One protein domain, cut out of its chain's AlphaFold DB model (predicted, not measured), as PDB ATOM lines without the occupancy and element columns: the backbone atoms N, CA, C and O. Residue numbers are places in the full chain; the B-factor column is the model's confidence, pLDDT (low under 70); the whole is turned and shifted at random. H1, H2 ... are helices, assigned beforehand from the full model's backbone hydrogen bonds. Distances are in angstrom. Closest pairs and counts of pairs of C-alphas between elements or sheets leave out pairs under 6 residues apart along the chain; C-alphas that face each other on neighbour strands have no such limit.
ATOM      1  N   GLU A 155      22.573 -30.324 -42.403       85.31
ATOM      2  CA  GLU A 155      23.462 -31.378 -42.906       85.31
ATOM      3  C   GLU A 155      24.705 -31.584 -42.034       85.31
ATOM      4  O   GLU A 155      25.246 -32.688 -41.916       85.31
ATOM      5  N   ARG A 156      25.136 -30.515 -41.359       85.19
ATOM      6  CA  ARG A 156      26.280 -30.530 -40.444       85.19
ATOM      7  C   ARG A 156      25.896 -30.939 -39.018       85.19
ATOM      8  O   ARG A 156      26.777 -31.173 -38.198       85.19
ATOM      9  N   CYS A 157      24.606 -31.115 -38.720       88.62
ATOM     10  CA  CYS A 157      24.109 -31.459 -37.391       88.62
ATOM     11  C   CYS A 157      23.569 -32.894 -37.338       88.62
ATOM     12  O   CYS A 157      22.392 -33.165 -37.593       88.62
ATOM     13  N   ARG A 158      24.432 -33.843 -36.957       84.62
ATOM     14  CA  ARG A 158      24.084 -35.274 -36.869       84.62
ATOM     15  C   ARG A 158      22.837 -35.571 -36.008       84.62
ATOM     16  O   ARG A 158      22.035 -36.381 -36.476       84.62
ATOM     17  N   PRO A 159      22.635 -34.952 -34.821       85.94
ATOM     18  CA  PRO A 159      21.446 -35.192 -33.996       85.94
ATOM     19  C   PRO A 159      20.112 -34.883 -34.685       85.94
ATOM     20  O   PRO A 159      19.111 -35.503 -34.348       85.94
ATOM     21  N   ILE A 160      20.090 -33.962 -35.655       88.25
ATOM     22  CA  ILE A 160      18.890 -33.623 -36.436       88.25
ATOM     23  C   ILE A 160      18.843 -34.440 -37.734       88.25
ATOM     24  O   ILE A 160      17.826 -35.061 -38.045       88.25
ATOM     25  N   ARG A 161      19.951 -34.475 -38.484       86.00
ATOM     26  CA  ARG A 161      20.020 -35.083 -39.822       86.00
ATOM     27  C   ARG A 161      19.651 -36.565 -39.827       86.00
ATOM     28  O   ARG A 161      18.902 -37.013 -40.694       86.00
ATOM     29  N   VAL A 162      20.179 -37.343 -38.877       83.25
ATOM     30  CA  VAL A 162      19.968 -38.800 -38.856       83.25
ATOM     31  C   VAL A 162      18.482 -39.134 -38.655       83.25
ATOM     32  O   VAL A 162      17.918 -39.802 -39.522       83.25
ATOM     33  N   PRO A 163      17.803 -38.621 -37.610       81.38
ATOM     34  CA  PRO A 163      16.359 -38.785 -37.459       81.38
ATOM     35  C   PRO A 163      15.522 -38.369 -38.672       81.38
ATOM     36  O   PRO A 163      14.628 -39.108 -39.078       81.38
ATOM     37  N   LEU A 164      15.820 -37.217 -39.281       80.44
ATOM     38  CA  LEU A 164      15.070 -36.721 -40.442       80.44
ATOM     39  C   LEU A 164      15.186 -37.633 -41.665       80.44
ATOM     40  O   LEU A 164      14.208 -37.801 -42.396       80.44
ATOM     41  N   THR A 165      16.353 -38.254 -41.849       75.56
ATOM     42  CA  THR A 165      16.587 -39.226 -42.925       75.56
ATOM     43  C   THR A 165      15.667 -40.438 -42.768       75.56
ATOM     44  O   THR A 165      15.019 -40.851 -43.727       75.56
ATOM     45  N   HIS A 166      15.536 -40.975 -41.548       71.00
ATOM     46  CA  HIS A 166      14.648 -42.111 -41.270       71.00
ATOM     47  C   HIS A 166      13.168 -41.786 -41.495       71.00
ATOM     48  O   HIS A 166      12.406 -42.640 -41.937       71.00
ATOM     49  N   LEU A 167      12.762 -40.544 -41.234       69.81
ATOM     50  CA  LEU A 167      11.378 -40.111 -41.423       69.81
ATOM     51  C   LEU A 167      11.009 -39.862 -42.895       69.81
ATOM     52  O   LEU A 167       9.847 -39.566 -43.179       69.81
ATOM     53  N   SER A 168      11.968 -39.964 -43.828       69.75
ATOM     54  CA  SER A 168      11.793 -39.579 -45.240       69.75
ATOM     55  C   SER A 168      11.218 -38.161 -45.392       69.75
ATOM     56  O   SER A 168      10.484 -37.862 -46.329       69.75
ATOM     57  N   ILE A 169      11.529 -37.285 -44.431       62.56
ATOM     58  CA  ILE A 169      11.138 -35.866 -44.415       62.56
ATOM     59  C   ILE A 169      12.122 -35.026 -45.259       62.56
ATOM     60  O   ILE A 169      11.965 -33.818 -45.416       62.56
ATOM     61  N   TYR A 170      13.142 -35.677 -45.819       61.25
ATOM     62  CA  TYR A 170      14.318 -35.059 -46.406       61.25
ATOM     63  C   TYR A 170      14.588 -35.592 -47.819       61.25
ATOM     64  O   TYR A 170      14.563 -36.805 -48.030       61.25
ATOM     65  N   ASP A 171      14.879 -34.681 -48.754       56.16
ATOM     66  CA  ASP A 171      15.473 -34.991 -50.058       56.16
ATOM     67  C   ASP A 171      16.985 -34.661 -50.007       56.16
ATOM     68  O   ASP A 171      17.345 -33.479 -49.936       56.16
ATOM     69  N   PRO A 172      17.878 -35.672 -50.046       54.84
ATOM     70  CA  PRO A 172      19.336 -35.516 -49.982       54.84
ATOM     71  C   PRO A 172      19.983 -34.637 -51.046       54.84
ATOM     72  O   PRO A 172      21.168 -34.324 -50.946       54.84
ATOM     73  N   ILE A 173      19.241 -34.260 -52.085       50.81
ATOM     74  CA  ILE A 173      19.782 -33.525 -53.229       50.81
ATOM     75  C   ILE A 173      20.134 -32.071 -52.848       50.81
ATOM     76  O   ILE A 173      21.031 -31.467 -53.443       50.81
ATOM     77  N   CYS A 174      19.501 -31.508 -51.817       57.91
ATOM     78  CA  CYS A 174      19.764 -30.146 -51.352       57.91
ATOM     79  C   CYS A 174      20.912 -30.129 -50.328       57.91
ATOM     80  O   CYS A 174      20.688 -30.234 -49.126       57.91
ATOM     81  N   GLY A 175      22.156 -29.940 -50.788       65.94
ATOM     82  CA  GLY A 175      23.363 -29.883 -49.936       65.94
ATOM     83  C   GLY A 175      23.411 -28.750 -48.888       65.94
ATOM     84  O   GLY A 175      24.391 -28.625 -48.149       65.94
ATOM     85  N   HIS A 176      22.371 -27.917 -48.813       77.44
ATOM     86  CA  HIS A 176      22.178 -26.910 -47.779       77.44
ATOM     87  C   HIS A 176      20.686 -26.767 -47.459       77.44
ATOM     88  O   HIS A 176      19.904 -26.380 -48.329       77.44
ATOM     89  N   GLN A 177      20.294 -27.045 -46.212       85.25
ATOM     90  CA  GLN A 177      18.920 -26.840 -45.756       85.25
ATOM     91  C   GLN A 177      18.882 -26.207 -44.365       85.25
ATOM     92  O   GLN A 177      19.463 -26.709 -43.399       85.25
ATOM     93  N   HIS A 178      18.146 -25.103 -44.267       91.94
ATOM     94  CA  HIS A 178      17.950 -24.379 -43.022       91.94
ATOM     95  C   HIS A 178      16.985 -25.133 -42.078       91.94
ATOM     96  O   HIS A 178      15.966 -25.651 -42.552       91.94
ATOM     97  N   PRO A 179      17.211 -25.162 -40.745       93.75
ATOM     98  CA  PRO A 179      16.366 -25.922 -39.811       93.75
ATOM     99  C   PRO A 179      14.896 -25.494 -39.797       93.75
ATOM    100  O   PRO A 179      14.014 -26.312 -39.544       93.75
ATOM    101  N   PHE A 180      14.619 -24.225 -40.106       93.88
ATOM    102  CA  PHE A 180      13.248 -23.723 -40.220       93.88
ATOM    103  C   PHE A 180      12.450 -24.442 -41.314       93.88
ATOM    104  O   PHE A 180      11.270 -24.727 -41.121       93.88
ATOM    105  N   GLU A 181      13.082 -24.789 -42.439       89.62
ATOM    106  CA  GLU A 181      12.403 -25.533 -43.502       89.62
ATOM    107  C   GLU A 181      12.109 -26.968 -43.056       89.62
ATOM    108  O   GLU A 181      10.986 -27.441 -43.215       89.62
ATOM    109  N   ALA A 182      13.067 -27.631 -42.397       88.69
ATOM    110  CA  ALA A 182      12.842 -28.951 -41.803       88.69
ATOM    111  C   ALA A 182      11.690 -28.934 -40.782       88.69
ATOM    112  O   ALA A 182      10.846 -29.831 -40.782       88.69
ATOM    113  N   HIS A 183      11.601 -27.884 -39.958       92.62
ATOM    114  CA  HIS A 183      10.499 -27.708 -39.013       92.62
ATOM    115  C   HIS A 183       9.133 -27.650 -39.710       92.62
ATOM    116  O   HIS A 183       8.192 -28.295 -39.252       92.62
ATOM    117  N   LYS A 184       9.008 -26.939 -40.838       89.81
ATOM    118  CA  LYS A 184       7.749 -26.900 -41.603       89.81
ATOM    119  C   LYS A 184       7.326 -28.294 -42.065       89.81
ATOM    120  O   LYS A 184       6.158 -28.646 -41.911       89.81
ATOM    121  N   TYR A 185       8.258 -29.094 -42.582       87.62
ATOM    122  CA  TYR A 185       7.944 -30.455 -43.016       87.62
ATOM    123  C   TYR A 185       7.557 -31.374 -41.854       87.62
ATOM    124  O   TYR A 185       6.632 -32.169 -41.993       87.62
ATOM    125  N   ILE A 186       8.204 -31.241 -40.693       89.75
ATOM    126  CA  ILE A 186       7.816 -31.950 -39.462       89.75
ATOM    127  C   ILE A 186       6.376 -31.604 -39.082       89.75
ATOM    128  O   ILE A 186       5.577 -32.506 -38.833       89.75
ATOM    129  N   MET A 187       6.018 -30.317 -39.092       91.12
ATOM    130  CA  MET A 187       4.655 -29.875 -38.786       91.12
ATOM    131  C   MET A 187       3.643 -30.453 -39.784       91.12
ATOM    132  O   MET A 187       2.608 -30.981 -39.382       91.12
ATOM    133  N   GLN A 188       3.957 -30.422 -41.082       88.12
ATOM    134  CA  GLN A 188       3.119 -31.037 -42.116       88.12
ATOM    135  C   GLN A 188       2.968 -32.548 -41.912       88.12
ATOM    136  O   GLN A 188       1.857 -33.069 -42.000       88.12
ATOM    137  N   LYS A 189       4.061 -33.253 -41.602       84.12
ATOM    138  CA  LYS A 189       4.054 -34.699 -41.366       84.12
ATOM    139  C   LYS A 189       3.221 -35.063 -40.143       84.12
ATOM    140  O   LYS A 189       2.456 -36.019 -40.198       84.12
ATOM    141  N   ALA A 190       3.321 -34.294 -39.063       89.94
ATOM    142  CA  ALA A 190       2.520 -34.525 -37.871       89.94
ATOM    143  C   ALA A 190       1.018 -34.325 -38.125       89.94
ATOM    144  O   ALA A 190       0.213 -35.127 -37.656       89.94
ATOM    145  N   ILE A 191       0.645 -33.321 -38.928       88.50
ATOM    146  CA  ILE A 191      -0.745 -33.125 -39.376       88.50
ATOM    147  C   ILE A 191      -1.209 -34.316 -40.225       88.50
ATOM    148  O   ILE A 191      -2.300 -34.832 -40.002       88.50
ATOM    149  N   GLN A 192      -0.383 -34.790 -41.166       85.00
ATOM    150  CA  GLN A 192      -0.694 -35.969 -41.990       85.00
ATOM    151  C   GLN A 192      -0.895 -37.237 -41.152       85.00
ATOM    152  O   GLN A 192      -1.763 -38.046 -41.461       85.00
ATOM    153  N   LEU A 193      -0.096 -37.404 -40.095       84.81
ATOM    154  CA  LEU A 193      -0.194 -38.516 -39.149       84.81
ATOM    155  C   LEU A 193      -1.297 -38.315 -38.095       84.81
ATOM    156  O   LEU A 193      -1.500 -39.191 -37.263       84.81
ATOM    157  N   ASN A 194      -2.013 -37.184 -38.127       88.75
ATOM    158  CA  ASN A 194      -3.070 -36.825 -37.180       88.75
ATOM    159  C   ASN A 194      -2.634 -36.914 -35.701       88.75
ATOM    160  O   ASN A 194      -3.406 -37.325 -34.828       88.75
ATOM    161  N   ILE A 195      -1.384 -36.529 -35.429       88.06
ATOM    162  CA  ILE A 195      -0.805 -36.473 -34.082       88.06
ATOM    163  C   ILE A 195      -1.587 -35.444 -33.253       88.06
ATOM    164  O   ILE A 195      -1.747 -34.298 -33.674       88.06
ATOM    165  N   GLN A 196      -2.097 -35.863 -32.091       86.31
ATOM    166  CA  GLN A 196      -2.931 -35.022 -31.217       86.31
ATOM    167  C   GLN A 196      -2.097 -34.250 -30.189       86.31
ATOM    168  O   GLN A 196      -2.554 -33.254 -29.626       86.31
ATOM    169  N   GLU A 197      -0.873 -34.706 -29.922       88.81
ATOM    170  CA  GLU A 197       0.056 -34.049 -29.019       88.81
ATOM    171  C   GLU A 197       0.458 -32.659 -29.528       88.81
ATOM    172  O   GLU A 197       0.675 -32.420 -30.719       88.81
ATOM    173  N   ARG A 198       0.597 -31.712 -28.594       90.88
ATOM    174  CA  ARG A 198       0.984 -30.339 -28.916       90.88
ATOM    175  C   ARG A 198       2.458 -30.279 -29.310       90.88
ATOM    176  O   ARG A 198       3.333 -30.441 -28.466       90.88
ATOM    177  N   LEU A 199       2.713 -29.945 -30.570       93.06
ATOM    178  CA  LEU A 199       4.058 -29.679 -31.080       93.06
ATOM    179  C   LEU A 199       4.589 -28.334 -30.575       93.06
ATOM    180  O   LEU A 199       3.839 -27.367 -30.388       93.06
ATOM    181  N   HIS A 200       5.902 -28.266 -30.385       95.56
ATOM    182  CA  HIS A 200       6.595 -27.035 -30.029       95.56
ATOM    183  C   HIS A 200       6.688 -26.096 -31.236       95.56
ATOM    184  O   HIS A 200       6.926 -26.544 -32.358       95.56
ATOM    185  N   ALA A 201       6.514 -24.793 -31.001       95.44
ATOM    186  CA  ALA A 201       6.763 -23.771 -32.014       95.44
ATOM    187  C   ALA A 201       8.269 -23.650 -32.288       95.44
ATOM    188  O   ALA A 201       9.078 -23.871 -31.387       95.44
ATOM    189  N   TYR A 202       8.633 -23.285 -33.518       96.81
ATOM    190  CA  TYR A 202      10.029 -23.097 -33.897       96.81
ATOM    191  C   TYR A 202      10.696 -21.986 -33.081       96.81
ATOM    192  O   TYR A 202      10.237 -20.845 -33.089       96.81
ATOM    193  N   ASP A 203      11.819 -22.321 -32.456       96.38
ATOM    194  CA  ASP A 203      12.714 -21.385 -31.789       96.38
ATOM    195  C   ASP A 203      14.137 -21.702 -32.244       96.38
ATOM    196  O   ASP A 203      14.663 -22.790 -31.997       96.38
ATOM    197  N   HIS A 204      14.741 -20.753 -32.955       95.88
ATOM    198  CA  HIS A 204      16.045 -20.948 -33.571       95.88
ATOM    199  C   HIS A 204      17.200 -20.963 -32.569       95.88
ATOM    200  O   HIS A 204      18.216 -21.602 -32.823       95.88
ATOM    201  N   ASP A 205      17.050 -20.279 -31.436       93.12
ATOM    202  CA  ASP A 205      18.062 -20.289 -30.381       93.12
ATOM    203  C   ASP A 205      17.908 -21.527 -29.471       93.12
ATOM    204  O   ASP A 205      18.820 -21.850 -28.710       93.12
ATOM    205  N   GLN A 206      16.777 -22.237 -29.574       94.00
ATOM    206  CA  GLN A 206      16.410 -23.421 -28.788       94.00
ATOM    207  C   GLN A 206      15.971 -24.586 -29.695       94.00
ATOM    208  O   GLN A 206      14.849 -25.098 -29.611       94.00
ATOM    209  N   LEU A 207      16.855 -25.016 -30.603       95.06
ATOM    210  CA  LEU A 207      16.562 -26.092 -31.566       95.06
ATOM    211  C   LEU A 207      16.341 -27.457 -30.901       95.06
ATOM    212  O   LEU A 207      15.597 -28.285 -31.428       95.06
ATOM    213  N   GLU A 208      16.947 -27.697 -29.739       92.94
ATOM    214  CA  GLU A 208      16.691 -28.901 -28.949       92.94
ATOM    215  C   GLU A 208      15.209 -28.985 -28.546       92.94
ATOM    216  O   GLU A 208      14.530 -29.972 -28.838       92.94
ATOM    217  N   GLN A 209      14.681 -27.922 -27.934       93.00
ATOM    218  CA  GLN A 209      13.302 -27.865 -27.457       93.00
ATOM    219  C   GLN A 209      12.311 -27.810 -28.621       93.00
ATOM    220  O   GLN A 209      11.301 -28.511 -28.593       93.00
ATOM    221  N   SER A 210      12.594 -27.002 -29.644       94.50
ATOM    222  CA  SER A 210      11.627 -26.713 -30.704       94.50
ATOM    223  C   SER A 210      11.608 -27.734 -31.840       94.50
ATOM    224  O   SER A 210      10.541 -28.081 -32.349       94.50
ATOM    225  N   LEU A 211      12.774 -28.223 -32.266       93.44
ATOM    226  CA  LEU A 211      12.913 -29.078 -33.441       93.44
ATOM    227  C   LEU A 211      13.145 -30.533 -33.042       93.44
ATOM    228  O   LEU A 211      12.377 -31.406 -33.448       93.44
ATOM    229  N   LEU A 212      14.171 -30.801 -32.230       91.94
ATOM    230  CA  LEU A 212      14.543 -32.169 -31.866       91.94
ATOM    231  C   LEU A 212      13.432 -32.875 -31.076       91.94
ATOM    232  O   LEU A 212      13.160 -34.047 -31.335       91.94
ATOM    233  N   THR A 213      12.754 -32.177 -30.160       93.94
ATOM    234  CA  THR A 213      11.602 -32.736 -29.426       93.94
ATOM    235  C   THR A 213      10.472 -33.158 -30.364       93.94
ATOM    236  O   THR A 213       9.970 -34.273 -30.246       93.94
ATOM    237  N   ASN A 214      10.114 -32.320 -31.342       93.88
ATOM    238  CA  ASN A 214       9.065 -32.652 -32.309       93.88
ATOM    239  C   ASN A 214       9.456 -33.850 -33.188       93.88
ATOM    240  O   ASN A 214       8.624 -34.714 -33.453       93.88
ATOM    241  N   ILE A 215      10.724 -33.940 -33.605       90.62
ATOM    242  CA  ILE A 215      11.242 -35.103 -34.343       90.62
ATOM    243  C   ILE A 215      11.076 -36.380 -33.515       90.62
ATOM    244  O   ILE A 215      10.518 -37.358 -34.010       90.62
ATOM    245  N   LYS A 216      11.531 -36.364 -32.254       89.94
ATOM    246  CA  LYS A 216      11.429 -37.514 -31.343       89.94
ATOM    247  C   LYS A 216       9.981 -37.932 -31.113       89.94
ATOM    248  O   LYS A 216       9.702 -39.123 -31.078       89.94
ATOM    249  N   LEU A 217       9.067 -36.970 -31.006       91.19
ATOM    250  CA  LEU A 217       7.640 -37.232 -30.847       91.19
ATOM    251  C   LEU A 217       7.065 -37.957 -32.070       91.19
ATOM    252  O   LEU A 217       6.396 -38.973 -31.911       91.19
ATOM    253  N   ILE A 218       7.367 -37.489 -33.286       85.94
ATOM    254  CA  ILE A 218       6.925 -38.167 -34.516       85.94
ATOM    255  C   ILE A 218       7.523 -39.571 -34.608       85.94
ATOM    256  O   ILE A 218       6.810 -40.509 -34.955       85.94
ATOM    257  N   GLN A 219       8.811 -39.730 -34.292       85.06
ATOM    258  CA  GLN A 219       9.457 -41.044 -34.270       85.06
ATOM    259  C   GLN A 219       8.765 -41.982 -33.284       85.06
ATOM    260  O   GLN A 219       8.369 -43.071 -33.670       85.06
ATOM    261  N   GLN A 220       8.533 -41.530 -32.053       85.38
ATOM    262  CA  GLN A 220       7.833 -42.310 -31.040       85.38
ATOM    263  C   GLN A 220       6.407 -42.666 -31.477       85.38
ATOM    264  O   GLN A 220       5.960 -43.786 -31.250       85.38
ATOM    265  N   TYR A 221       5.689 -41.744 -32.120       84.88
ATOM    266  CA  TYR A 221       4.360 -42.019 -32.661       84.88
ATOM    267  C   TYR A 221       4.408 -43.106 -33.741       84.88
ATOM    268  O   TYR A 221       3.612 -44.040 -33.704       84.88
ATOM    269  N   LEU A 222       5.348 -43.012 -34.683       77.44
ATOM    270  CA  LEU A 222       5.524 -44.010 -35.740       77.44
ATOM    271  C   LEU A 222       5.954 -45.365 -35.180       77.44
ATOM    272  O   LEU A 222       5.400 -46.375 -35.597       77.44
ATOM    273  N   ASP A 223       6.865 -45.387 -34.210       75.00
ATOM    274  CA  ASP A 223       7.293 -46.603 -33.518       75.00
ATOM    275  C   ASP A 223       6.106 -47.258 -32.788       75.00
ATOM    276  O   ASP A 223       5.918 -48.468 -32.870       75.00
ATOM    277  N   ASN A 224       5.242 -46.461 -32.147       73.31
ATOM    278  CA  ASN A 224       4.035 -46.952 -31.471       73.31
ATOM    279  C   ASN A 224       2.956 -47.461 -32.444       73.31
ATOM    280  O   ASN A 224       2.209 -48.379 -32.106       73.31
ATOM    281  N   GLN A 225       2.839 -46.854 -33.630       64.00
ATOM    282  CA  GLN A 225       1.912 -47.276 -34.690       64.00
ATOM    283  C   GLN A 225       2.469 -48.432 -35.531       64.00
ATOM    284  O   GLN A 225       1.708 -49.108 -36.226       64.00
ATOM    285  N   SER A 226       3.782 -48.673 -35.480       57.28
ATOM    286  CA  SER A 226       4.431 -49.796 -36.143       57.28
ATOM    287  C   SER A 226       4.050 -51.093 -35.432       57.28
ATOM    288  O   SER A 226       4.731 -51.594 -34.543       57.28
TER     289      SER A 226
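AT A GLANCE: This is residues 155 to 226 of the 344 residues of an uncharacterized protein of Coxiella sp. (in: Bacteria) (UniProt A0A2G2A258). What does the model look like? Three helices make a small bundle whose centres form a triangle: H1 and H2 both pack on the longest helix, H3, and each runs the same way as H3. Two long stretches without a named element fold the chain back between them, residues 167 to 178 and residues 193 to 206. What is it made of, and how large is it? The printed part has 72 residues with three named helices, H1, H2 and H3 in that order, and no named strand; the class is all helix. It is compact, with a radius of gyration of the C-alphas of 11.6 A and spans of 31 by 25 by 18 A.

IN THESE COORDINATES: Where does the first helix lie? H1 is residues 158 to 166, and C-alpha 158 is at (24.084, -35.274, -36.869). Which helices follow? H2 is residues 179 to 192 and measures 19.9 A from first to last C-alpha. H3 is residues 207 to 225, 25.9 A long, with C-alpha 225 at (1.912, -47.276, -34.690).

HOW THE PARTS SIT: What touches H3? H1 touches residues 212 to 219 alone at a shallow tilt of 32 degrees, the same way; the closest C-alphas, of Ile 160 and Leu 212, are 6.5 A apart. H2 touches residues 211 to 218 alone at a shallow tilt of 30 degrees, the same way; the closest C-alphas, of His 183 and Leu 211, are 6.2 A apart. How do H1 and H2 stand? They are near each other, their closest C-alphas 8.2 A apart. What of the backbones? In H2 every O i to N i+4 pair is within hydrogen-bond range; in H1 it is 4 of 5 and in H3 12 of 15.

THE WHOLE: How far does it reach? The two C-alphas farthest apart, of Asp 205 and Ser 226, are 33.0 A apart. Is it continuous and sure? The printed part has no cut, and both links, H1 to H2 and H2 to H3, are long. Residues 167 to 175 and 225 to 226 have pLDDT under 70.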